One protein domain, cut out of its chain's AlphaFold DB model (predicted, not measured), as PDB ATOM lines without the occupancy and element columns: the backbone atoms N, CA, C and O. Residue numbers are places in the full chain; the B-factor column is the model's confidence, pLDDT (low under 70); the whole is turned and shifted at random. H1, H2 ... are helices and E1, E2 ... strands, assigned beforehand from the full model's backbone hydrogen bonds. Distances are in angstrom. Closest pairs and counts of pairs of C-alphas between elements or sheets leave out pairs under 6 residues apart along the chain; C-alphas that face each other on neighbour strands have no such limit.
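Overview. This is residues 139 to 303 of the 307 residues of an uncharacterized protein of Herpetosiphonaceae bacterium (UniProt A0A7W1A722). The domain is a long, narrow sandwich of two sheets face to face, one of E4, E5, E2, E1 and E10, the other of E3, E6, E7, E8 and E9, with strands running nearly alike along the rod. The long strands E3 and E6 run side by side in the second sheet, and the loops at Pro 174 and Asn 284 make the two far ends. The printed part has 165 residues, with ten named strands and two named helices in the order E1 E2 H1 E3 E4 E5 H2 E6 E7 E8 E9 E10. It is mostly strand, though under half of the residues are in named elements, and it is only just compact, close to loose, with a radius of gyration of the C-alphas of 18.0 A and spans of 62 by 26 by 25 A.

Arrangement. E1, residues 139 to 145, and E2, residues 161 to 168, form an antiparallel hairpin, with N 142 and O 164 2.9 A apart, within hydrogen-bond range. The edge strand E10, residues 299 to 302, is antiparallel to E1, with N 139 and O 301 at 2.9 A. E5, residues 227 to 232, is antiparallel to E2, with N 165 and O 230 at 3.1 A, and forms a hairpin with the edge strand E4, residues 221 to 223, with N 222 and O 229 at 2.8 A. The other sheet is branched, antiparallel and twisted. Its E6, residues 247 to 261, bends by 58 degrees at residue 250. On one side of E6 is E3, residues 181 to 194, with N 188 and O 254 at 2.8 A. On the other side are E7, residues 267 to 269, with N 259 and O 268 at 2.9 A, and E8, residues 273 to 278, with N 253 and O 275 at 3.0 A. E9, residues 292 to 294, forms a hairpin with E8, with N 276 and O 294 at 2.9 A. The facing parts of the two sheets are 10.2 A centre to centre, and their best planes are 24 degrees apart. H1, residues 177 to 180, and H2, residues 235 to 238, only graze both sheets; each is too short for an O i to N i+4 pair, and its one O i to N i+3 pair is within range.

Along the chain. E1 begins at C-alpha 139 (-7.695, -26.242, 9.058) and is 20.6 A long; E2 is 22.7 A. E3 begins at C-alpha 181 (-3.766, -16.237, 14.286) and is 42.4 A long; E6 is 43.1 A. E10 ends at C-alpha 302 (-13.925, -26.305, 10.175).

Size, cuts and confidence. The C-alphas of Pro 174 and Asn 284, the two farthest apart, are 62.4 A from each other. The printed part has no cut; the links E1 to E2, E3 to E4 and E8 to E9 are long. The pLDDT is under 70 at residues 195 to 199, 210, 235 to 240 and 300 to 303.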
ATOM      1  N   LEU A 139      -8.925 -25.472   9.060       92.00
ATOM      2  CA  LEU A 139      -7.695 -26.242   9.058       92.00
ATOM      3  C   LEU A 139      -7.905 -27.499   8.214       92.00
ATOM      4  O   LEU A 139      -8.816 -28.272   8.487       92.00
ATOM      5  N   THR A 140      -7.074 -27.702   7.199       92.44
ATOM      6  CA  THR A 140      -7.040 -28.964   6.445       92.44
ATOM      7  C   THR A 140      -5.824 -29.770   6.857       92.44
ATOM      8  O   THR A 140      -4.747 -29.196   7.017       92.44
ATOM      9  N   PHE A 141      -5.992 -31.077   6.994       91.19
ATOM     10  CA  PHE A 141      -4.958 -32.011   7.397       91.19
ATOM     11  C   PHE A 141      -4.893 -33.187   6.420       91.19
ATOM     12  O   PHE A 141      -5.920 -33.733   6.019       91.19
ATOM     13  N   SER A 142      -3.678 -33.586   6.065       90.88
ATOM     14  CA  SER A 142      -3.415 -34.817   5.324       90.88
ATOM     15  C   SER A 142      -2.156 -35.477   5.852       90.88
ATOM     16  O   SER A 142      -1.244 -34.778   6.302       90.88
ATOM     17  N   ALA A 143      -2.098 -36.802   5.788       91.38
ATOM     18  CA  ALA A 143      -0.927 -37.543   6.227       91.38
ATOM     19  C   ALA A 143      -0.701 -38.815   5.412       91.38
ATOM     20  O   ALA A 143      -1.615 -39.410   4.845       91.38
ATOM     21  N   SER A 144       0.550 -39.256   5.367       90.62
ATOM     22  CA  SER A 144       0.956 -40.474   4.671       90.62
ATOM     23  C   SER A 144       2.129 -41.160   5.364       90.62
ATOM     24  O   SER A 144       2.813 -40.579   6.205       90.62
ATOM     25  N   TYR A 145       2.366 -42.420   5.005       91.19
ATOM     26  CA  TYR A 145       3.516 -43.200   5.448       91.19
ATOM     27  C   TYR A 145       4.423 -43.491   4.254       91.19
ATOM     28  O   TYR A 145       3.951 -44.017   3.242       91.19
ATOM     29  N   THR A 146       5.716 -43.190   4.375       88.25
ATOM     30  CA  THR A 146       6.711 -43.390   3.301       88.25
ATOM     31  C   THR A 146       7.795 -44.405   3.664       88.25
ATOM     32  O   THR A 146       8.800 -44.519   2.964       88.25
ATOM     33  N   GLY A 147       7.602 -45.169   4.742       88.56
ATOM     34  CA  GLY A 147       8.586 -46.139   5.211       88.56
ATOM     35  C   GLY A 147       8.525 -47.528   4.569       88.56
ATOM     36  O   GLY A 147       7.672 -47.847   3.734       88.56
ATOM     37  N   VAL A 148       9.462 -48.382   4.985       92.56
ATOM     38  CA  VAL A 148       9.542 -49.785   4.556       92.56
ATOM     39  C   VAL A 148       8.359 -50.608   5.075       92.56
ATOM     40  O   VAL A 148       7.927 -50.470   6.211       92.56
ATOM     41  N   LYS A 149       7.857 -51.540   4.255       95.12
ATOM     42  CA  LYS A 149       6.812 -52.503   4.669       95.12
ATOM     43  C   LYS A 149       7.365 -53.696   5.448       95.12
ATOM     44  O   LYS A 149       6.608 -54.475   6.022       95.12
ATOM     45  N   THR A 150       8.680 -53.867   5.419       94.88
ATOM     46  CA  THR A 150       9.400 -54.927   6.115       94.88
ATOM     47  C   THR A 150      10.693 -54.370   6.665       94.88
ATOM     48  O   THR A 150      11.398 -53.673   5.936       94.88
ATOM     49  N   GLN A 151      11.018 -54.719   7.900       92.88
ATOM     50  CA  GLN A 151      12.223 -54.291   8.576       92.88
ATOM     51  C   GLN A 151      13.329 -55.352   8.459       92.88
ATOM     52  O   GLN A 151      13.071 -56.539   8.630       92.88
ATOM     53  N   ASP A 152      14.554 -54.933   8.147       92.62
ATOM     54  CA  ASP A 152      15.780 -55.730   8.029       92.62
ATOM     55  C   ASP A 152      16.865 -55.158   8.950       92.62
ATOM     56  O   ASP A 152      17.407 -54.084   8.691       92.62
ATOM     57  N   ARG A 153      17.221 -55.881  10.014       89.56
ATOM     58  CA  ARG A 153      18.204 -55.416  11.006       89.56
ATOM     59  C   ARG A 153      19.581 -55.121  10.398       89.56
ATOM     60  O   ARG A 153      20.363 -54.393  10.994       89.56
ATOM     61  N   ASN A 154      19.891 -55.644   9.213       90.56
ATOM     62  CA  ASN A 154      21.193 -55.458   8.567       90.56
ATOM     63  C   ASN A 154      21.246 -54.239   7.636       90.56
ATOM     64  O   ASN A 154      22.267 -54.022   6.979       90.56
ATOM     65  N   LYS A 155      20.166 -53.456   7.539       91.00
ATOM     66  CA  LYS A 155      20.081 -52.296   6.648       91.00
ATOM     67  C   LYS A 155      19.629 -51.056   7.397       91.00
ATOM     68  O   LYS A 155      18.778 -51.123   8.279       91.00
ATOM     69  N   GLU A 156      20.171 -49.917   6.976       89.88
ATOM     70  CA  GLU A 156      19.560 -48.630   7.278       89.88
ATOM     71  C   GLU A 156      18.221 -48.552   6.545       89.88
ATOM     72  O   GLU A 156      18.128 -48.909   5.366       89.88
ATOM     73  N   GLN A 157      17.175 -48.130   7.247       88.75
ATOM     74  CA  GLN A 157      15.818 -48.165   6.711       88.75
ATOM     75  C   GLN A 157      15.061 -46.909   7.045       88.75
ATOM     76  O   GLN A 157      15.143 -46.413   8.163       88.75
ATOM     77  N   VAL A 158      14.279 -46.442   6.078       87.75
ATOM     78  CA  VAL A 158      13.413 -45.296   6.293       87.75
ATOM     79  C   VAL A 158      12.081 -45.760   6.862       87.75
ATOM     80  O   VAL A 158      11.427 -46.630   6.284       87.75
ATOM     81  N   ILE A 159      11.692 -45.181   7.991       82.75
ATOM     82  CA  ILE A 159      10.378 -45.321   8.607       82.75
ATOM     83  C   ILE A 159       9.923 -43.917   9.000       82.75
ATOM     84  O   ILE A 159      10.415 -43.354   9.972       82.75
ATOM     85  N   ALA A 160       9.004 -43.357   8.213       85.56
ATOM     86  CA  ALA A 160       8.590 -41.966   8.338       85.56
ATOM     87  C   ALA A 160       7.095 -41.790   8.059       85.56
ATOM     88  O   ALA A 160       6.534 -42.423   7.151       85.56
ATOM     89  N   PHE A 161       6.469 -40.908   8.832       88.94
ATOM     90  CA  PHE A 161       5.197 -40.285   8.486       88.94
ATOM     91  C   PHE A 161       5.466 -38.908   7.895       88.94
ATOM     92  O   PHE A 161       6.355 -38.226   8.382       88.94
ATOM     93  N   ASN A 162       4.676 -38.515   6.900       88.06
ATOM     94  CA  ASN A 162       4.670 -37.154   6.363       88.06
ATOM     95  C   ASN A 162       3.279 -36.595   6.595       88.06
ATOM     96  O   ASN A 162       2.291 -37.307   6.376       88.06
ATOM     97  N   GLN A 163       3.192 -35.331   6.968       89.69
ATOM     98  CA  GLN A 163       1.920 -34.662   7.171       89.69
ATOM     99  C   GLN A 163       1.940 -33.230   6.659       89.69
ATOM    100  O   GLN A 163       2.977 -32.572   6.609       89.69
ATOM    101  N   ILE A 164       0.755 -32.746   6.305       91.75
ATOM    102  CA  ILE A 164       0.530 -31.358   5.930       91.75
ATOM    103  C   ILE A 164      -0.685 -30.857   6.693       91.75
ATOM    104  O   ILE A 164      -1.784 -31.394   6.534       91.75
ATOM    105  N   ALA A 165      -0.490 -29.807   7.484       92.19
ATOM    106  CA  ALA A 165      -1.562 -29.099   8.169       92.19
ATOM    107  C   ALA A 165      -1.614 -27.647   7.698       92.19
ATOM    108  O   ALA A 165      -0.636 -26.916   7.831       92.19
ATOM    109  N   THR A 166      -2.748 -27.212   7.148       94.50
ATOM    110  CA  THR A 166      -2.903 -25.885   6.535       94.50
ATOM    111  C   THR A 166      -4.014 -25.083   7.195       94.50
ATOM    112  O   THR A 166      -5.197 -25.386   7.027       94.50
ATOM    113  N   LEU A 167      -3.642 -24.011   7.894       95.19
ATOM    114  CA  LEU A 167      -4.567 -23.002   8.395       95.19
ATOM    115  C   LEU A 167      -4.892 -21.997   7.286       95.19
ATOM    116  O   LEU A 167      -4.040 -21.214   6.858       95.19
ATOM    117  N   HIS A 168      -6.147 -21.982   6.849       94.69
ATOM    118  CA  HIS A 168      -6.618 -21.118   5.769       94.69
ATOM    119  C   HIS A 168      -7.008 -19.733   6.279       94.69
ATOM    120  O   HIS A 168      -7.640 -19.581   7.329       94.69
ATOM    121  N   LYS A 169      -6.708 -18.706   5.481       93.44
ATOM    122  CA  LYS A 169      -7.221 -17.356   5.691       93.44
ATOM    123  C   LYS A 169      -8.750 -17.376   5.600       93.44
ATOM    124  O   LYS A 169      -9.287 -17.889   4.614       93.44
ATOM    125  N   PRO A 170      -9.462 -16.749   6.551       91.31
ATOM    126  CA  PRO A 170     -10.901 -16.574   6.440       91.31
ATOM    127  C   PRO A 170     -11.275 -15.838   5.151       91.31
ATOM    128  O   PRO A 170     -10.652 -14.844   4.768       91.31
ATOM    129  N   GLU A 171     -12.315 -16.315   4.476       90.31
ATOM    130  CA  GLU A 171     -12.762 -15.737   3.212       90.31
ATOM    131  C   GLU A 171     -13.052 -14.236   3.368       90.31
ATOM    132  O   GLU A 171     -13.699 -13.825   4.328       90.31
ATOM    133  N   ASN A 172     -12.598 -13.400   2.428       89.62
ATOM    134  CA  ASN A 172     -12.752 -11.937   2.467       89.62
ATOM    135  C   ASN A 172     -12.009 -11.213   3.612       89.62
ATOM    136  O   ASN A 172     -12.231 -10.014   3.813       89.62
ATOM    137  N   ALA A 173     -11.119 -11.884   4.354       91.12
ATOM    138  CA  ALA A 173     -10.250 -11.201   5.309       91.12
ATOM    139  C   ALA A 173      -9.201 -10.326   4.582       91.12
ATOM    140  O   ALA A 173      -8.616 -10.769   3.588       91.12
ATOM    141  N   PRO A 174      -8.969  -9.078   5.038       90.12
ATOM    142  CA  PRO A 174      -8.108  -8.130   4.327       90.12
ATOM    143  C   PRO A 174      -6.602  -8.394   4.471       90.12
ATOM    144  O   PRO A 174      -5.848  -7.983   3.593       90.12
ATOM    145  N   SER A 175      -6.166  -9.060   5.541       93.31
ATOM    146  CA  SER A 175      -4.749  -9.306   5.852       93.31
ATOM    147  C   SER A 175      -4.389 -10.792   5.757       93.31
ATOM    148  O   SER A 175      -5.264 -11.631   5.548       93.31
ATOM    149  N   SER A 176      -3.102 -11.123   5.886       93.50
ATOM    150  CA  SER A 176      -2.609 -12.506   5.913       93.50
ATOM    151  C   SER A 176      -3.116 -13.283   7.133       93.50
ATOM    152  O   SER A 176      -3.515 -12.697   8.141       93.50
ATOM    153  N   THR A 177      -3.083 -14.615   7.055       92.94
ATOM    154  CA  THR A 177      -3.500 -15.511   8.148       92.94
ATOM    155  C   THR A 177      -2.729 -15.245   9.444       92.94
ATOM    156  O   THR A 177      -3.348 -15.126  10.501       92.94
ATOM    157  N   GLU A 178      -1.409 -15.055   9.356       93.94
ATOM    158  CA  GLU A 178      -0.523 -14.739  10.492       93.94
ATOM    159  C   GLU A 178      -0.871 -13.422  11.203       93.94
ATOM    160  O   GLU A 178      -0.534 -13.240  12.364       93.94
ATOM    161  N   THR A 179      -1.585 -12.501  10.541       94.38
ATOM    162  CA  THR A 179      -2.043 -11.259  11.185       94.38
ATOM    163  C   THR A 179      -3.149 -11.543  12.206       94.38
ATOM    164  O   THR A 179      -3.375 -10.761  13.131       94.38
ATOM    165  N   TYR A 180      -3.887 -12.638  12.021       93.31
ATOM    166  CA  TYR A 180      -5.065 -12.960  12.822       93.31
ATOM    167  C   TYR A 180      -4.817 -14.070  13.833       93.31
ATOM    168  O   TYR A 180      -5.457 -14.050  14.893       93.31
ATOM    169  N   TYR A 181      -3.934 -15.017  13.513       94.69
ATOM    170  CA  TYR A 181      -3.766 -16.237  14.286       94.69
ATOM    171  C   TYR A 181      -2.308 -16.612  14.527       94.69
ATOM    172  O   TYR A 181      -1.498 -16.618  13.600       94.69
ATOM    173  N   ASP A 182      -2.042 -17.063  15.748       94.50
ATOM    174  CA  ASP A 182      -0.932 -17.963  16.022       94.50
ATOM    175  C   ASP A 182      -1.397 -19.408  15.790       94.50
ATOM    176  O   ASP A 182      -2.520 -19.778  16.145       94.50
ATOM    177  N   PHE A 183      -0.541 -20.226  15.192       93.44
ATOM    178  CA  PHE A 183      -0.797 -21.604  14.805       93.44
ATOM    179  C   PHE A 183       0.357 -22.464  15.313       93.44
ATOM    180  O   PHE A 183       1.517 -22.156  15.048       93.44
ATOM    181  N   TYR A 184       0.028 -23.495  16.088       91.81
ATOM    182  CA  TYR A 184       0.993 -24.340  16.779       91.81
ATOM    183  C   TYR A 184       0.670 -25.815  16.600       91.81
ATOM    184  O   TYR A 184      -0.502 -26.198  16.531       91.81
ATOM    185  N   GLN A 185       1.718 -26.628  16.654       90.50
ATOM    186  CA  GLN A 185       1.630 -28.066  16.860       90.50
ATOM    187  C   GLN A 185       1.998 -28.387  18.304       90.50
ATOM    188  O   GLN A 185       3.060 -27.985  18.777       90.50
ATOM    189  N   ASP A 186       1.136 -29.123  18.995       89.31
ATOM    190  CA  ASP A 186       1.504 -29.794  20.234       89.31
ATOM    191  C   ASP A 186       1.730 -31.284  19.907       89.31
ATOM    192  O   ASP A 186       0.861 -31.902  19.290       89.31
ATOM    193  N   VAL A 187       2.844 -31.877  20.341       87.62
ATOM    194  CA  VAL A 187       3.232 -33.270  20.056       87.62
ATOM    195  C   VAL A 187       3.622 -34.031  21.326       87.62
ATOM    196  O   VAL A 187       4.087 -33.449  22.307       87.62
ATOM    197  N   THR A 188       3.422 -35.345  21.310       88.19
ATOM    198  CA  THR A 188       3.999 -36.310  22.253       88.19
ATOM    199  C   THR A 188       4.150 -37.664  21.570       88.19
ATOM    200  O   THR A 188       3.338 -38.025  20.715       88.19
ATOM    201  N   ASP A 189       5.164 -38.432  21.938       86.00
ATOM    202  CA  ASP A 189       5.417 -39.744  21.365       86.00
ATOM    203  C   ASP A 189       5.869 -40.793  22.387       86.00
ATOM    204  O   ASP A 189       6.128 -40.507  23.557       86.00
ATOM    205  N   GLU A 190       5.830 -42.042  21.930       85.75
ATOM    206  CA  GLU A 190       6.277 -43.248  22.620       85.75
ATOM    207  C   GLU A 190       7.043 -44.114  21.615       85.75
ATOM    208  O   GLU A 190       6.542 -44.379  20.515       85.75
ATOM    209  N   ILE A 191       8.230 -44.589  22.000       83.00
ATOM    210  CA  ILE A 191       9.076 -45.483  21.193       83.00
ATOM    211  C   ILE A 191       9.424 -46.737  22.000       83.00
ATOM    212  O   ILE A 191       9.744 -46.642  23.184       83.00
ATOM    213  N   GLU A 192       9.427 -47.893  21.329       83.56
ATOM    214  CA  GLU A 192       9.980 -49.158  21.827       83.56
ATOM    215  C   GLU A 192      10.903 -49.807  20.768       83.56
ATOM    216  O   GLU A 192      10.473 -50.030  19.626       83.56
ATOM    217  N   GLY A 193      12.156 -50.142  21.115       76.62
ATOM    218  CA  GLY A 193      13.183 -50.638  20.169       76.62
ATOM    219  C   GLY A 193      14.044 -51.835  20.634       76.62
ATOM    220  O   GLY A 193      13.836 -52.404  21.706       76.62
ATOM    221  N   ASP A 194      14.991 -52.280  19.787       71.75
ATOM    222  CA  ASP A 194      16.056 -53.271  20.104       71.75
ATOM    223  C   ASP A 194      17.266 -53.213  19.131       71.75
ATOM    224  O   ASP A 194      17.058 -53.395  17.933       71.75
ATOM    225  N   PRO A 195      18.537 -53.069  19.570       56.00
ATOM    226  CA  PRO A 195      19.027 -52.479  20.803       56.00
ATOM    227  C   PRO A 195      19.324 -50.983  20.567       56.00
ATOM    228  O   PRO A 195      19.947 -50.606  19.583       56.00
ATOM    229  N   VAL A 196      18.835 -50.142  21.475       49.22
ATOM    230  CA  VAL A 196      19.099 -48.702  21.681       49.22
ATOM    231  C   VAL A 196      19.657 -47.881  20.497       49.22
ATOM    232  O   VAL A 196      20.857 -47.823  20.241       49.22
ATOM    233  N   GLY A 197      18.749 -47.112  19.891       47.12
ATOM    234  CA  GLY A 197      19.008 -45.830  19.209       47.12
ATOM    235  C   GLY A 197      17.981 -44.747  19.590       47.12
ATOM    236  O   GLY A 197      18.236 -43.558  19.443       47.12
ATOM    237  N   ALA A 198      16.854 -45.163  20.166       49.88
ATOM    238  CA  ALA A 198      16.017 -44.378  21.053       49.88
ATOM    239  C   ALA A 198      15.924 -45.178  22.356       49.88
ATOM    240  O   ALA A 198      15.734 -46.396  22.309       49.88
ATOM    241  N   GLU A 199      16.123 -44.540  23.506       59.41
ATOM    242  CA  GLU A 199      15.679 -45.136  24.763       59.41
ATOM    243  C   GLU A 199      14.187 -45.444  24.620       59.41
ATOM    244  O   GLU A 199      13.432 -44.591  24.130       59.41
ATOM    245  N   ASP A 200      13.774 -46.644  25.033       71.06
ATOM    246  CA  ASP A 200      12.358 -46.913  25.240       71.06
ATOM    247  C   ASP A 200      11.815 -45.779  26.108       71.06
ATOM    248  O   ASP A 200      12.347 -45.485  27.186       71.06
ATOM    249  N   HIS A 201      10.785 -45.098  25.626       72.94
ATOM    250  CA  HIS A 201      10.169 -44.040  26.400       72.94
ATOM    251  C   HIS A 201       8.668 -44.083  26.220       72.94
ATOM    252  O   HIS A 201       8.154 -44.227  25.115       72.94
ATOM    253  N   ALA A 202       7.981 -43.952  27.349       78.81
ATOM    254  CA  ALA A 202       6.547 -43.777  27.389       78.81
ATOM    255  C   ALA A 202       6.177 -42.344  26.993       78.81
ATOM    256  O   ALA A 202       7.004 -41.431  27.069       78.81
ATOM    257  N   PHE A 203       4.898 -42.148  26.672       79.50
ATOM    258  CA  PHE A 203       4.345 -40.823  26.424       79.50
ATOM    259  C   PHE A 203       4.729 -39.819  27.505       79.50
ATOM    260  O   PHE A 203       4.566 -40.050  28.707       79.50
ATOM    261  N   THR A 204       5.161 -38.657  27.041       76.75
ATOM    262  CA  THR A 204       5.347 -37.474  27.877       76.75
ATOM    263  C   THR A 204       4.132 -36.546  27.756       76.75
ATOM    264  O   THR A 204       3.279 -36.742  26.883       76.75
ATOM    265  N   PRO A 205       3.969 -35.543  28.636       86.00
ATOM    266  CA  PRO A 205       2.985 -34.492  28.401       86.00
ATOM    267  C   PRO A 205       3.214 -33.816  27.044       86.00
ATOM    268  O   PRO A 205       4.354 -33.673  26.616       86.00
ATOM    269  N   PHE A 206       2.136 -33.374  26.392       84.94
ATOM    270  CA  PHE A 206       2.221 -32.624  25.140       84.94
ATOM    271  C   PHE A 206       3.151 -31.415  25.277       84.94
ATOM    272  O   PHE A 206       2.991 -30.601  26.191       84.94
ATOM    273  N   VAL A 207       4.071 -31.282  24.329       85.25
ATOM    274  CA  VAL A 207       4.974 -30.137  24.201       85.25
ATOM    275  C   VAL A 207       4.732 -29.441  22.871       85.25
ATOM    276  O   VAL A 207       4.301 -30.075  21.914       85.25
ATOM    277  N   ILE A 208       4.998 -28.137  22.806       83.00
ATOM    278  CA  ILE A 208       4.976 -27.423  21.527       83.00
ATOM    279  C   ILE A 208       6.132 -27.951  20.687       83.00
ATOM    280  O   ILE A 208       7.278 -27.939  21.143       83.00
ATOM    281  N   ASP A 209       5.824 -28.397  19.479       78.00
ATOM    282  CA  ASP A 209       6.825 -28.910  18.561       78.00
ATOM    283  C   ASP A 209       7.573 -27.742  17.900       78.00
ATOM    284  O   ASP A 209       6.977 -26.885  17.240       78.00
ATOM    285  N   GLY A 210       8.885 -27.649  18.118       66.38
ATOM    286  CA  GLY A 210       9.719 -26.681  17.403       66.38
ATOM    287  C   GLY A 210       9.945 -27.198  15.985       66.38
ATOM    288  O   GLY A 210      10.222 -28.387  15.855       66.38
ATOM    289  N   PRO A 211       9.862 -26.394  14.905       72.44
ATOM    290  CA  PRO A 211       9.806 -24.931  14.758       72.44
ATOM    291  C   PRO A 211       8.392 -24.357  14.499       72.44
ATOM    292  O   PRO A 211       8.254 -23.270  13.931       72.44
ATOM    293  N   TYR A 212       7.339 -25.086  14.861       76.75
ATOM    294  CA  TYR A 212       5.960 -24.851  14.430       76.75
ATOM    295  C   TYR A 212       5.254 -23.759  15.243       76.75
ATOM    296  O   TYR A 212       4.263 -23.992  15.934       76.75
ATOM    297  N   SER A 213       5.796 -22.543  15.170       77.19
ATOM    298  CA  SER A 213       5.279 -21.344  15.835       77.19
ATOM    299  C   SER A 213       5.708 -20.060  15.106       77.19
ATOM    300  O   SER A 213       6.701 -20.074  14.368       77.19
ATOM    301  N   PRO A 214       5.035 -18.912  15.335       79.88
ATOM    302  CA  PRO A 214       5.540 -17.614  14.893       79.88
ATOM    303  C   PRO A 214       6.995 -17.393  15.353       79.88
ATOM    304  O   PRO A 214       7.330 -17.778  16.477       79.88
ATOM    305  N   PRO A 215       7.868 -16.769  14.537       83.31
ATOM    306  CA  PRO A 215       7.589 -16.032  13.298       83.31
ATOM    307  C   PRO A 215       7.578 -16.871  11.997       83.31
ATOM    308  O   PRO A 215       7.791 -16.306  10.928       83.31
ATOM    309  N   TYR A 216       7.335 -18.189  12.049       86.81
ATOM    310  CA  TYR A 216       7.171 -19.057  10.864       86.81
ATOM    311  C   TYR A 216       8.307 -18.955   9.831       86.81
ATOM    312  O   TYR A 216       8.082 -18.941   8.624       86.81
ATOM    313  N   ASN A 217       9.546 -18.858  10.303       82.62
ATOM    314  CA  ASN A 217      10.740 -18.659   9.477       82.62
ATOM    315  C   ASN A 217      11.471 -19.973   9.141       82.62
ATOM    316  O   ASN A 217      12.675 -19.962   8.889       82.62
ATOM    317  N   SER A 218      10.759 -21.097   9.183       84.62
ATOM    318  CA  SER A 218      11.324 -22.430   8.985       84.62
ATOM    319  C   SER A 218      11.105 -22.939   7.564       84.62
ATOM    320  O   SER A 218      10.080 -22.657   6.956       84.62
ATOM    321  N   GLU A 219      12.039 -23.750   7.063       84.06
ATOM    322  CA  GLU A 219      11.972 -24.382   5.734       84.06
ATOM    323  C   GLU A 219      10.775 -25.334   5.567       84.06
ATOM    324  O   GLU A 219      10.286 -25.534   4.461       84.06
ATOM    325  N   VAL A 220      10.284 -25.882   6.679       85.19
ATOM    326  CA  VAL A 220       9.123 -26.783   6.751       85.19
ATOM    327  C   VAL A 220       7.794 -26.030   6.908       85.19
ATOM    328  O   VAL A 220       6.744 -26.647   7.072       85.19
ATOM    329  N   ILE A 221       7.816 -24.692   6.880       89.75
ATOM    330  CA  ILE A 221       6.625 -23.854   7.039       89.75
ATOM    331  C   ILE A 221       6.433 -22.978   5.804       89.75
ATOM    332  O   ILE A 221       7.234 -22.095   5.502       89.75
ATOM    333  N   GLU A 222       5.305 -23.165   5.127       92.88
ATOM    334  CA  GLU A 222       4.854 -22.264   4.076       92.88
ATOM    335  C   GLU A 222       3.913 -21.216   4.661       92.88
ATOM    336  O   GLU A 222       2.768 -21.499   5.016       92.88
ATOM    337  N   ASN A 223       4.382 -19.975   4.728       92.75
ATOM    338  CA  ASN A 223       3.583 -18.845   5.180       92.75
ATOM    339  C   ASN A 223       3.283 -17.910   4.006       92.75
ATOM    340  O   ASN A 223       4.176 -17.266   3.452       92.75
ATOM    341  N   THR A 224       2.014 -17.844   3.610       92.75
ATOM    342  CA  THR A 224       1.555 -17.008   2.499       92.75
ATOM    343  C   THR A 224       0.459 -16.046   2.946       92.75
ATOM    344  O   THR A 224      -0.131 -16.147   4.020       92.75
ATOM    345  N   SER A 225       0.084 -15.121   2.059       90.62
ATOM    346  CA  SER A 225      -1.045 -14.217   2.312       90.62
ATOM    347  C   SER A 225      -2.398 -14.924   2.499       90.62
ATOM    348  O   SER A 225      -3.354 -14.278   2.934       90.62
ATOM    349  N   ASN A 226      -2.515 -16.205   2.136       92.94
ATOM    350  CA  ASN A 226      -3.773 -16.950   2.147       92.94
ATOM    351  C   ASN A 226      -3.783 -18.127   3.123       92.94
ATOM    352  O   ASN A 226      -4.868 -18.617   3.422       92.94
ATOM    353  N   TYR A 227      -2.633 -18.597   3.598       95.50
ATOM    354  CA  TYR A 227      -2.566 -19.729   4.513       95.50
ATOM    355  C   TYR A 227      -1.227 -19.785   5.247       95.50
ATOM    356  O   TYR A 227      -0.248 -19.183   4.806       95.50
ATOM    357  N   ILE A 228      -1.204 -20.554   6.332       94.88
ATOM    358  CA  ILE A 228       0.014 -21.059   6.967       94.88
ATOM    359  C   ILE A 228      -0.057 -22.583   6.875       94.88
ATOM    360  O   ILE A 228      -1.046 -23.156   7.331       94.88
ATOM    361  N   ALA A 229       0.935 -23.231   6.268       94.19
ATOM    362  CA  ALA A 229       1.009 -24.684   6.167       94.19
ATOM    363  C   ALA A 229       2.290 -25.212   6.803       94.19
ATOM    364  O   ALA A 229       3.364 -24.658   6.572       94.19
ATOM    365  N   PHE A 230       2.171 -26.272   7.597       92.00
ATOM    366  CA  PHE A 230       3.308 -26.995   8.157       92.00
ATOM    367  C   PHE A 230       3.443 -28.322   7.423       92.00
ATOM    368  O   PHE A 230       2.514 -29.131   7.448       92.00
ATOM    369  N   ASN A 231       4.581 -28.494   6.758       89.38
ATOM    370  CA  ASN A 231       4.974 -29.688   6.023       89.38
ATOM    371  C   ASN A 231       5.971 -30.444   6.908       89.38
ATOM    372  O   ASN A 231       7.152 -30.108   6.921       89.38
ATOM    373  N   ASP A 232       5.481 -31.393   7.696       80.44
ATOM    374  CA  ASP A 232       6.220 -31.961   8.828       80.44
ATOM    375  C   ASP A 232       6.364 -33.486   8.732       80.44
ATOM    376  O   ASP A 232       5.530 -34.170   8.137       80.44
ATOM    377  N   ASP A 233       7.397 -33.992   9.404       80.94
ATOM    378  CA  ASP A 233       7.649 -35.401   9.672       80.94
ATOM    379  C   ASP A 233       7.638 -35.610  11.201       80.94
ATOM    380  O   ASP A 233       8.681 -35.485  11.852       80.94
ATOM    381  N   PRO A 234       6.489 -35.932  11.823       71.25
ATOM    382  CA  PRO A 234       6.344 -35.843  13.271       71.25
ATOM    383  C   PRO A 234       7.227 -36.848  14.035       71.25
ATOM    384  O   PRO A 234       7.330 -38.031  13.677       71.25
ATOM    385  N   GLY A 235       7.812 -36.366  15.141       66.81
ATOM    386  CA  GLY A 235       8.550 -37.134  16.155       66.81
ATOM    387  C   GLY A 235       9.787 -37.884  15.633       66.81
ATOM    388  O   GLY A 235      10.661 -37.276  15.019       66.81
ATOM    389  N   PHE A 236       9.893 -39.201  15.869       54.78
ATOM    390  CA  PHE A 236      10.978 -40.070  15.370       54.78
ATOM    391  C   PHE A 236      11.137 -40.003  13.839       54.78
ATOM    392  O   PHE A 236      12.218 -40.267  13.313       54.78
ATOM    393  N   SER A 237      10.099 -39.579  13.108       54.66
ATOM    394  CA  SER A 237      10.181 -39.366  11.658       54.66
ATOM    395  C   SER A 237      11.164 -38.247  11.275       54.66
ATOM    396  O   SER A 237      11.643 -38.241  10.148       54.66
ATOM    397  N   THR A 238      11.562 -37.362  12.196       56.47
ATOM    398  CA  THR A 238      12.545 -36.294  11.921       56.47
ATOM    399  C   THR A 238      13.951 -36.809  11.588       56.47
ATOM    400  O   THR A 238      14.655 -36.189  10.790       56.47
ATOM    401  N   THR A 239      14.374 -37.951  12.152       59.62
ATOM    402  CA  THR A 239      15.585 -38.664  11.701       59.62
ATOM    403  C   THR A 239      15.277 -39.649  10.589       59.62
ATOM    404  O   THR A 239      16.192 -40.012   9.848       59.62
ATOM    405  N   SER A 240      14.008 -40.067  10.462       65.44
ATOM    406  CA  SER A 240      13.433 -40.963   9.446       65.44
ATOM    407  C   SER A 240      14.128 -42.315   9.290       65.44
ATOM    408  O   SER A 240      13.614 -43.165   8.573       65.44
ATOM    409  N   LYS A 241      15.287 -42.541   9.910       79.38
ATOM    410  CA  LYS A 241      16.230 -43.605   9.592       79.38
ATOM    411  C   LYS A 241      16.490 -44.458  10.814       79.38
ATOM    412  O   LYS A 241      17.002 -43.993  11.828       79.38
ATOM    413  N   ILE A 242      16.197 -45.735  10.664       81.56
ATOM    414  CA  ILE A 242      16.540 -46.782  11.610       81.56
ATOM    415  C   ILE A 242      17.942 -47.279  11.252       81.56
ATOM    416  O   ILE A 242      18.114 -47.791  10.141       81.56
ATOM    417  N   PRO A 243      18.943 -47.124  12.139       85.19
ATOM    418  CA  PRO A 243      20.309 -47.549  11.859       85.19
ATOM    419  C   PRO A 243      20.441 -49.062  11.678       85.19
ATOM    420  O   PRO A 243      19.673 -49.853  12.234       85.19
ATOM    421  N   VAL A 244      21.496 -49.469  10.971       88.25
ATOM    422  CA  VAL A 244      21.924 -50.874  10.923       88.25
ATOM    423  C   VAL A 244      22.143 -51.396  12.346       88.25
ATOM    424  O   VAL A 244      22.713 -50.715  13.194       88.25
ATOM    425  N   GLY A 245      21.707 -52.625  12.600       86.50
ATOM    426  CA  GLY A 245      21.812 -53.300  13.889       86.50
ATOM    427  C   GLY A 245      20.609 -53.086  14.805       86.50
ATOM    428  O   GLY A 245      20.524 -53.792  15.812       86.50
ATOM    429  N   THR A 246      19.676 -52.197  14.441       86.44
ATOM    430  CA  THR A 246      18.521 -51.822  15.270       86.44
ATOM    431  C   THR A 246      17.183 -52.283  14.691       86.44
ATOM    432  O   THR A 246      17.047 -52.599  13.506       86.44
ATOM    433  N   TRP A 247      16.188 -52.338  15.570       87.50
ATOM    434  CA  TRP A 247      14.813 -52.718  15.299       87.50
ATOM    435  C   TRP A 247      13.872 -51.759  16.022       87.50
ATOM    436  O   TRP A 247      14.092 -51.434  17.188       87.50
ATOM    437  N   LEU A 248      12.808 -51.334  15.348       88.69
ATOM    438  CA  LEU A 248      11.758 -50.506  15.932       88.69
ATOM    439  C   LEU A 248      10.575 -51.427  16.149       88.69
ATOM    440  O   LEU A 248       9.988 -51.861  15.171       88.69
ATOM    441  N   LYS A 249      10.250 -51.760  17.397       90.12
ATOM    442  CA  LYS A 249       9.143 -52.678  17.693       90.12
ATOM    443  C   LYS A 249       7.810 -51.961  17.617       90.12
ATOM    444  O   LYS A 249       6.856 -52.459  17.021       90.12
ATOM    445  N   LYS A 250       7.765 -50.779  18.223       89.81
ATOM    446  CA  LYS A 250       6.564 -49.971  18.327       89.81
ATOM    447  C   LYS A 250       6.934 -48.502  18.264       89.81
ATOM    448  O   LYS A 250       7.912 -48.064  18.864       89.81
ATOM    449  N   TYR A 251       6.118 -47.744  17.550       88.81
ATOM    450  CA  TYR A 251       6.151 -46.295  17.609       88.81
ATOM    451  C   TYR A 251       4.738 -45.754  17.629       88.81
ATOM    452  O   TYR A 251       3.882 -46.217  16.874       88.81
ATOM    453  N   GLN A 252       4.488 -44.759  18.463       90.81
ATOM    454  CA  GLN A 252       3.246 -44.019  18.401       90.81
ATOM    455  C   GLN A 252       3.512 -42.545  18.655       90.81
ATOM    456  O   GLN A 252       4.049 -42.178  19.692       90.81
ATOM    457  N   VAL A 253       3.059 -41.704  17.733       88.56
ATOM    458  CA  VAL A 253       3.061 -40.251  17.899       88.56
ATOM    459  C   VAL A 253       1.636 -39.744  17.945       88.56
ATOM    460  O   VAL A 253       0.757 -40.216  17.217       88.56
ATOM    461  N   LYS A 254       1.413 -38.806  18.854       91.56
ATOM    462  CA  LYS A 254       0.160 -38.102  19.053       91.56
ATOM    463  C   LYS A 254       0.423 -36.620  18.914       91.56
ATOM    464  O   LYS A 254       1.381 -36.098  19.479       91.56
ATOM    465  N   PHE A 255      -0.451 -35.926  18.214       89.56
ATOM    466  CA  PHE A 255      -0.345 -34.484  18.085       89.56
ATOM    467  C   PHE A 255      -1.716 -33.854  17.944       89.56
ATOM    468  O   PHE A 255      -2.722 -34.518  17.694       89.56
ATOM    469  N   ARG A 256      -1.755 -32.548  18.157       90.88
ATOM    470  CA  ARG A 256      -2.948 -31.727  18.000       90.88
ATOM    471  C   ARG A 256      -2.541 -30.329  17.569       90.88
ATOM    472  O   ARG A 256      -1.445 -29.856  17.868       90.88
ATOM    473  N   TRP A 257      -3.459 -29.668  16.893       91.00
ATOM    474  CA  TRP A 257      -3.256 -28.357  16.311       91.00
ATOM    475  C   TRP A 257      -3.933 -27.296  17.161       91.00
ATOM    476  O   TRP A 257      -5.149 -27.346  17.362       91.00
ATOM    477  N   ARG A 258      -3.162 -26.317  17.632       92.19
ATOM    478  CA  ARG A 258      -3.670 -25.192  18.420       92.19
ATOM    479  C   ARG A 258      -3.660 -23.925  17.582       92.19
ATOM    480  O   ARG A 258      -2.639 -23.546  17.020       92.19
ATOM    481  N   ILE A 259      -4.796 -23.243  17.537       93.88
ATOM    482  CA  ILE A 259      -4.957 -21.962  16.847       93.88
ATOM    483  C   ILE A 259      -5.341 -20.928  17.896       93.88
ATOM    484  O   ILE A 259      -6.275 -21.150  18.663       93.88
ATOM    485  N   LYS A 260      -4.665 -19.785  17.933       94.25
ATOM    486  CA  LYS A 260      -4.952 -18.690  18.861       94.25
ATOM    487  C   LYS A 260      -5.209 -17.410  18.097       94.25
ATOM    488  O   LYS A 260      -4.370 -16.958  17.336       94.25
ATOM    489  N   ARG A 261      -6.355 -16.775  18.321       94.50
ATOM    490  CA  ARG A 261      -6.663 -15.459  17.757       94.50
ATOM    491  C   ARG A 261      -5.869 -14.384  18.479       94.50
ATOM    492  O   ARG A 261      -6.146 -14.118  19.645       94.50
ATOM    493  N   ILE A 262      -4.987 -13.697  17.763       93.88
ATOM    494  CA  ILE A 262      -4.074 -12.692  18.328       93.88
ATOM    495  C   ILE A 262      -4.853 -11.576  19.039       93.88
ATOM    496  O   ILE A 262      -4.591 -11.257  20.193       93.88
ATOM    497  N   ALA A 263      -5.883 -11.032  18.384       93.38
ATOM    498  CA  ALA A 263      -6.616  -9.873  18.896       93.38
ATOM    499  C   ALA A 263      -7.419 -10.133  20.184       93.38
ATOM    500  O   ALA A 263      -7.709  -9.193  20.917       93.38
ATOM    501  N   THR A 264      -7.843 -11.376  20.438       93.56
ATOM    502  CA  THR A 264      -8.703 -11.705  21.594       93.56
ATOM    503  C   THR A 264      -8.128 -12.768  22.515       93.56
ATOM    504  O   THR A 264      -8.754 -13.081  23.519       93.56
ATOM    505  N   GLY A 265      -6.999 -13.379  22.160       91.94
ATOM    506  CA  GLY A 265      -6.446 -14.537  22.860       91.94
ATOM    507  C   GLY A 265      -7.345 -15.777  22.833       91.94
ATOM    508  O   GLY A 265      -7.103 -16.703  23.592       91.94
ATOM    509  N   LYS A 266      -8.392 -15.803  21.995       91.88
ATOM    510  CA  LYS A 266      -9.311 -16.947  21.905       91.88
ATOM    511  C   LYS A 266      -8.575 -18.119  21.273       91.88
ATOM    512  O   LYS A 266      -8.000 -17.942  20.205       91.88
ATOM    513  N   GLU A 267      -8.643 -19.286  21.895       92.75
ATOM    514  CA  GLU A 267      -7.941 -20.479  21.430       92.75
ATOM    515  C   GLU A 267      -8.915 -21.550  20.936       92.75
ATOM    516  O   GLU A 267     -10.046 -21.668  21.413       92.75
ATOM    517  N   TRP A 268      -8.449 -22.318  19.958       90.69
ATOM    518  CA  TRP A 268      -9.089 -23.516  19.449       90.69
ATOM    519  C   TRP A 268      -8.061 -24.638  19.371       90.69
ATOM    520  O   TRP A 268      -6.875 -24.385  19.153       90.69
ATOM    521  N   MET A 269      -8.534 -25.870  19.517       90.56
ATOM    522  CA  MET A 269      -7.717 -27.074  19.450       90.56
ATOM    523  C   MET A 269      -8.397 -28.088  18.531       90.56
ATOM    524  O   MET A 269      -9.618 -28.242  18.603       90.56
ATOM    525  N   SER A 270      -7.633 -28.767  17.679       87.88
ATOM    526  CA  SER A 270      -8.132 -29.933  16.946       87.88
ATOM    527  C   SER A 270      -8.344 -31.130  17.878       87.88
ATOM    528  O   SER A 270      -7.904 -31.139  19.031       87.88
ATOM    529  N   ASN A 271      -8.959 -32.186  17.350       86.94
ATOM    530  CA  ASN A 271      -8.866 -33.501  17.974       86.94
ATOM    531  C   ASN A 271      -7.404 -33.980  18.010       86.94
ATOM    532  O   ASN A 271      -6.553 -33.486  17.262       86.94
ATOM    533  N   GLU A 272      -7.130 -34.948  18.884       89.75
ATOM    534  CA  GLU A 272      -5.860 -35.672  18.888       89.75
ATOM    535  C   GLU A 272      -5.769 -36.534  17.623       89.75
ATOM    536  O   GLU A 272      -6.638 -37.367  17.364       89.75
ATOM    537  N   ILE A 273      -4.701 -36.334  16.859       90.00
ATOM    538  CA  ILE A 273      -4.313 -37.183  15.740       90.00
ATOM    539  C   ILE A 273      -3.274 -38.187  16.230       90.00
ATOM    540  O   ILE A 273      -2.408 -37.850  17.037       90.00
ATOM    541  N   ILE A 274      -3.353 -39.422  15.733       92.00
ATOM    542  CA  ILE A 274      -2.456 -40.507  16.122       92.00
ATOM    543  C   ILE A 274      -1.869 -41.184  14.883       92.00
ATOM    544  O   ILE A 274      -2.602 -41.583  13.977       92.00
ATOM    545  N   HIS A 275      -0.554 -41.385  14.877       91.94
ATOM    546  CA  HIS A 275       0.124 -42.294  13.954       91.94
ATOM    547  C   HIS A 275       0.771 -43.434  14.734       91.94
ATOM    548  O   HIS A 275       1.257 -43.228  15.849       91.94
ATOM    549  N   LYS A 276       0.746 -44.646  14.174       93.00
ATOM    550  CA  LYS A 276       1.242 -45.856  14.843       93.00
ATOM    551  C   LYS A 276       2.072 -46.719  13.918       93.00
ATOM    552  O   LYS A 276       1.733 -46.871  12.746       93.00
ATOM    553  N   ILE A 277       3.087 -47.349  14.484       91.56
ATOM    554  CA  ILE A 277       3.892 -48.389  13.859       91.56
ATOM    555  C   ILE A 277       3.952 -49.572  14.805       91.56
ATOM    556  O   ILE A 277       4.217 -49.405  15.995       91.56
ATOM    557  N   ASP A 278       3.734 -50.750  14.243       94.00
ATOM    558  CA  ASP A 278       3.921 -52.034  14.900       94.00
ATOM    559  C   ASP A 278       4.789 -52.918  13.997       94.00
ATOM    560  O   ASP A 278       4.502 -53.079  12.806       94.00
ATOM    561  N   SER A 279       5.892 -53.425  14.536       92.69
ATOM    562  CA  SER A 279       6.862 -54.254  13.823       92.69
ATOM    563  C   SER A 279       7.408 -55.313  14.785       92.69
ATOM    564  O   SER A 279       8.418 -55.103  15.466       92.69
ATOM    565  N   PRO A 280       6.727 -56.464  14.911       91.25
ATOM    566  CA  PRO A 280       7.126 -57.495  15.854       91.25
ATOM    567  C   PRO A 280       8.507 -58.044  15.488       91.25
ATOM    568  O   PRO A 280       8.788 -58.345  14.324       91.25
ATOM    569  N   LEU A 281       9.366 -58.209  16.497       87.56
ATOM    570  CA  LEU A 281      10.699 -58.769  16.297       87.56
ATOM    571  C   LEU A 281      10.574 -60.227  15.808       87.56
ATOM    572  O   LEU A 281       9.916 -61.037  16.471       87.56
ATOM    573  N   PRO A 282      11.190 -60.596  14.671       89.25
ATOM    574  CA  PRO A 282      11.148 -61.966  14.190       89.25
ATOM    575  C   PRO A 282      11.903 -62.897  15.145       89.25
ATOM    576  O   PRO A 282      12.927 -62.532  15.720       89.25
ATOM    577  N   VAL A 283      11.432 -64.146  15.255       89.06
ATOM    578  CA  VAL A 283      12.061 -65.189  16.093       89.06
ATOM    579  C   VAL A 283      13.533 -65.401  15.723       89.06
ATOM    580  O   VAL A 283      14.353 -65.679  16.591       89.06
ATOM    581  N   ASN A 284      13.873 -65.255  14.438       88.25
ATOM    582  CA  ASN A 284      15.252 -65.227  13.969       88.25
ATOM    583  C   ASN A 284      15.686 -63.770  13.691       88.25
ATOM    584  O   ASN A 284      15.248 -63.203  12.686       88.25
ATOM    585  N   PRO A 285      16.592 -63.183  14.499       79.38
ATOM    586  CA  PRO A 285      17.041 -61.797  14.339       79.38
ATOM    587  C   PRO A 285      17.741 -61.488  13.008       79.38
ATOM    588  O   PRO A 285      17.866 -60.321  12.645       79.38
ATOM    589  N   ALA A 286      18.214 -62.509  12.284       84.50
ATOM    590  CA  ALA A 286      18.846 -62.348  10.973       84.50
ATOM    591  C   ALA A 286      17.835 -62.233   9.814       84.50
ATOM    592  O   ALA A 286      18.238 -62.049   8.667       84.50
ATOM    593  N   THR A 287      16.536 -62.381  10.090       91.25
ATOM    594  CA  THR A 287      15.473 -62.340   9.075       91.25
ATOM    595  C   THR A 287      14.729 -61.013   9.085       91.25
ATOM    596  O   THR A 287      14.749 -60.277  10.067       91.25
ATOM    597  N   THR A 288      14.064 -60.703   7.972       94.69
ATOM    598  CA  THR A 288      13.186 -59.538   7.884       94.69
ATOM    599  C   THR A 288      11.834 -59.803   8.544       94.69
ATOM    600  O   THR A 288      11.350 -60.934   8.524       94.69
ATOM    601  N   GLY A 289      11.182 -58.759   9.043       94.00
ATOM    602  CA  GLY A 289       9.884 -58.816   9.729       94.00
ATOM    603  C   GLY A 289       8.910 -57.780   9.168       94.00
ATOM    604  O   GLY A 289       9.354 -56.835   8.517       94.00
ATOM    605  N   PRO A 290       7.591 -57.955   9.334       95.75
ATOM    606  CA  PRO A 290       6.602 -57.032   8.787       95.75
ATOM    607  C   PRO A 290       6.564 -55.718   9.572       95.75
ATOM    608  O   PRO A 290       6.715 -55.719  10.788       95.75
ATOM    609  N   VAL A 291       6.276 -54.620   8.877       94.06
ATOM    610  CA  VAL A 291       5.963 -53.318   9.478       94.06
ATOM    611  C   VAL A 291       4.522 -52.965   9.137       94.06
ATOM    612  O   VAL A 291       4.145 -52.902   7.964       94.06
ATOM    613  N   THR A 292       3.720 -52.705  10.162       95.94
ATOM    614  CA  THR A 292       2.353 -52.203  10.029       95.94
ATOM    615  C   THR A 292       2.321 -50.748  10.457       95.94
ATOM    616  O   THR A 292       2.492 -50.441  11.633       95.94
ATOM    617  N   ALA A 293       2.077 -49.848   9.507       92.69
ATOM    618  CA  ALA A 293       1.887 -48.430   9.778       92.69
ATOM    619  C   ALA A 293       0.400 -48.068   9.692       92.69
ATOM    620  O   ALA A 293      -0.274 -48.386   8.712       92.69
ATOM    621  N   THR A 294      -0.107 -47.387  10.715       94.06
ATOM    622  CA  THR A 294      -1.438 -46.774  10.725       94.06
ATOM    623  C   THR A 294      -1.261 -45.267  10.742       94.06
ATOM    624  O   THR A 294      -0.792 -44.702  11.730       94.06
ATOM    625  N   VAL A 295      -1.628 -44.630   9.636       89.88
ATOM    626  CA  VAL A 295      -1.667 -43.172   9.510       89.88
ATOM    627  C   VAL A 295      -3.065 -42.699   9.881       89.88
ATOM    628  O   VAL A 295      -4.042 -43.423   9.673       89.88
ATOM    629  N   ALA A 296      -3.170 -41.493  10.425       83.62
ATOM    630  CA  ALA A 296      -4.473 -40.865  10.551       83.62
ATOM    631  C   ALA A 296      -5.035 -40.539   9.165       83.62
ATOM    632  O   ALA A 296      -4.279 -40.260   8.235       83.62
ATOM    633  N   SER A 297      -6.353 -40.602   9.030       74.62
ATOM    634  CA  SER A 297      -7.032 -40.224   7.795       74.62
ATOM    635  C   SER A 297      -6.868 -38.737   7.493       74.62
ATOM    636  O   SER A 297      -6.669 -37.930   8.400       74.62
ATOM    637  N   ASP A 298      -7.017 -38.383   6.219       72.38
ATOM    638  CA  ASP A 298      -7.184 -36.993   5.806       72.38
ATOM    639  C   ASP A 298      -8.437 -36.401   6.466       72.38
ATOM    640  O   ASP A 298      -9.501 -37.031   6.490       72.38
ATOM    641  N   GLU A 299      -8.323 -35.180   6.985       72.12
ATOM    642  CA  GLU A 299      -9.410 -34.492   7.683       72.12
ATOM    643  C   GLU A 299      -9.491 -33.021   7.234       72.12
ATOM    644  O   GLU A 299      -8.493 -32.306   7.178       72.12
ATOM    645  N   ASP A 300     -10.696 -32.537   6.913       67.00
ATOM    646  CA  ASP A 300     -10.972 -31.102   6.729       67.00
ATOM    647  C   ASP A 300     -11.787 -30.622   7.926       67.00
ATOM    648  O   ASP A 300     -12.971 -30.947   8.075       67.00
ATOM    649  N   TRP A 301     -11.144 -29.856   8.801       65.56
ATOM    650  CA  TRP A 301     -11.808 -29.239   9.930       65.56
ATOM    651  C   TRP A 301     -12.191 -27.811   9.583       65.56
ATOM    652  O   TRP A 301     -11.368 -26.897   9.485       65.56
ATOM    653  N   GLN A 302     -13.493 -27.560   9.584       61.16
ATOM    654  CA  GLN A 302     -13.925 -26.305  10.175       61.16
ATOM    655  C   GLN A 302     -13.748 -26.491  11.675       61.16
ATOM    656  O   GLN A 302     -14.375 -27.382  12.245       61.16
ATOM    657  N   VAL A 303     -12.869 -25.720  12.312       52.53
ATOM    658  CA  VAL A 303     -12.682 -25.829  13.761       52.53
ATOM    659  C   VAL A 303     -13.911 -25.205  14.418       52.53
ATOM    660  O   VAL A 303     -13.960 -24.013  14.735       52.53
TER     661      VAL A 303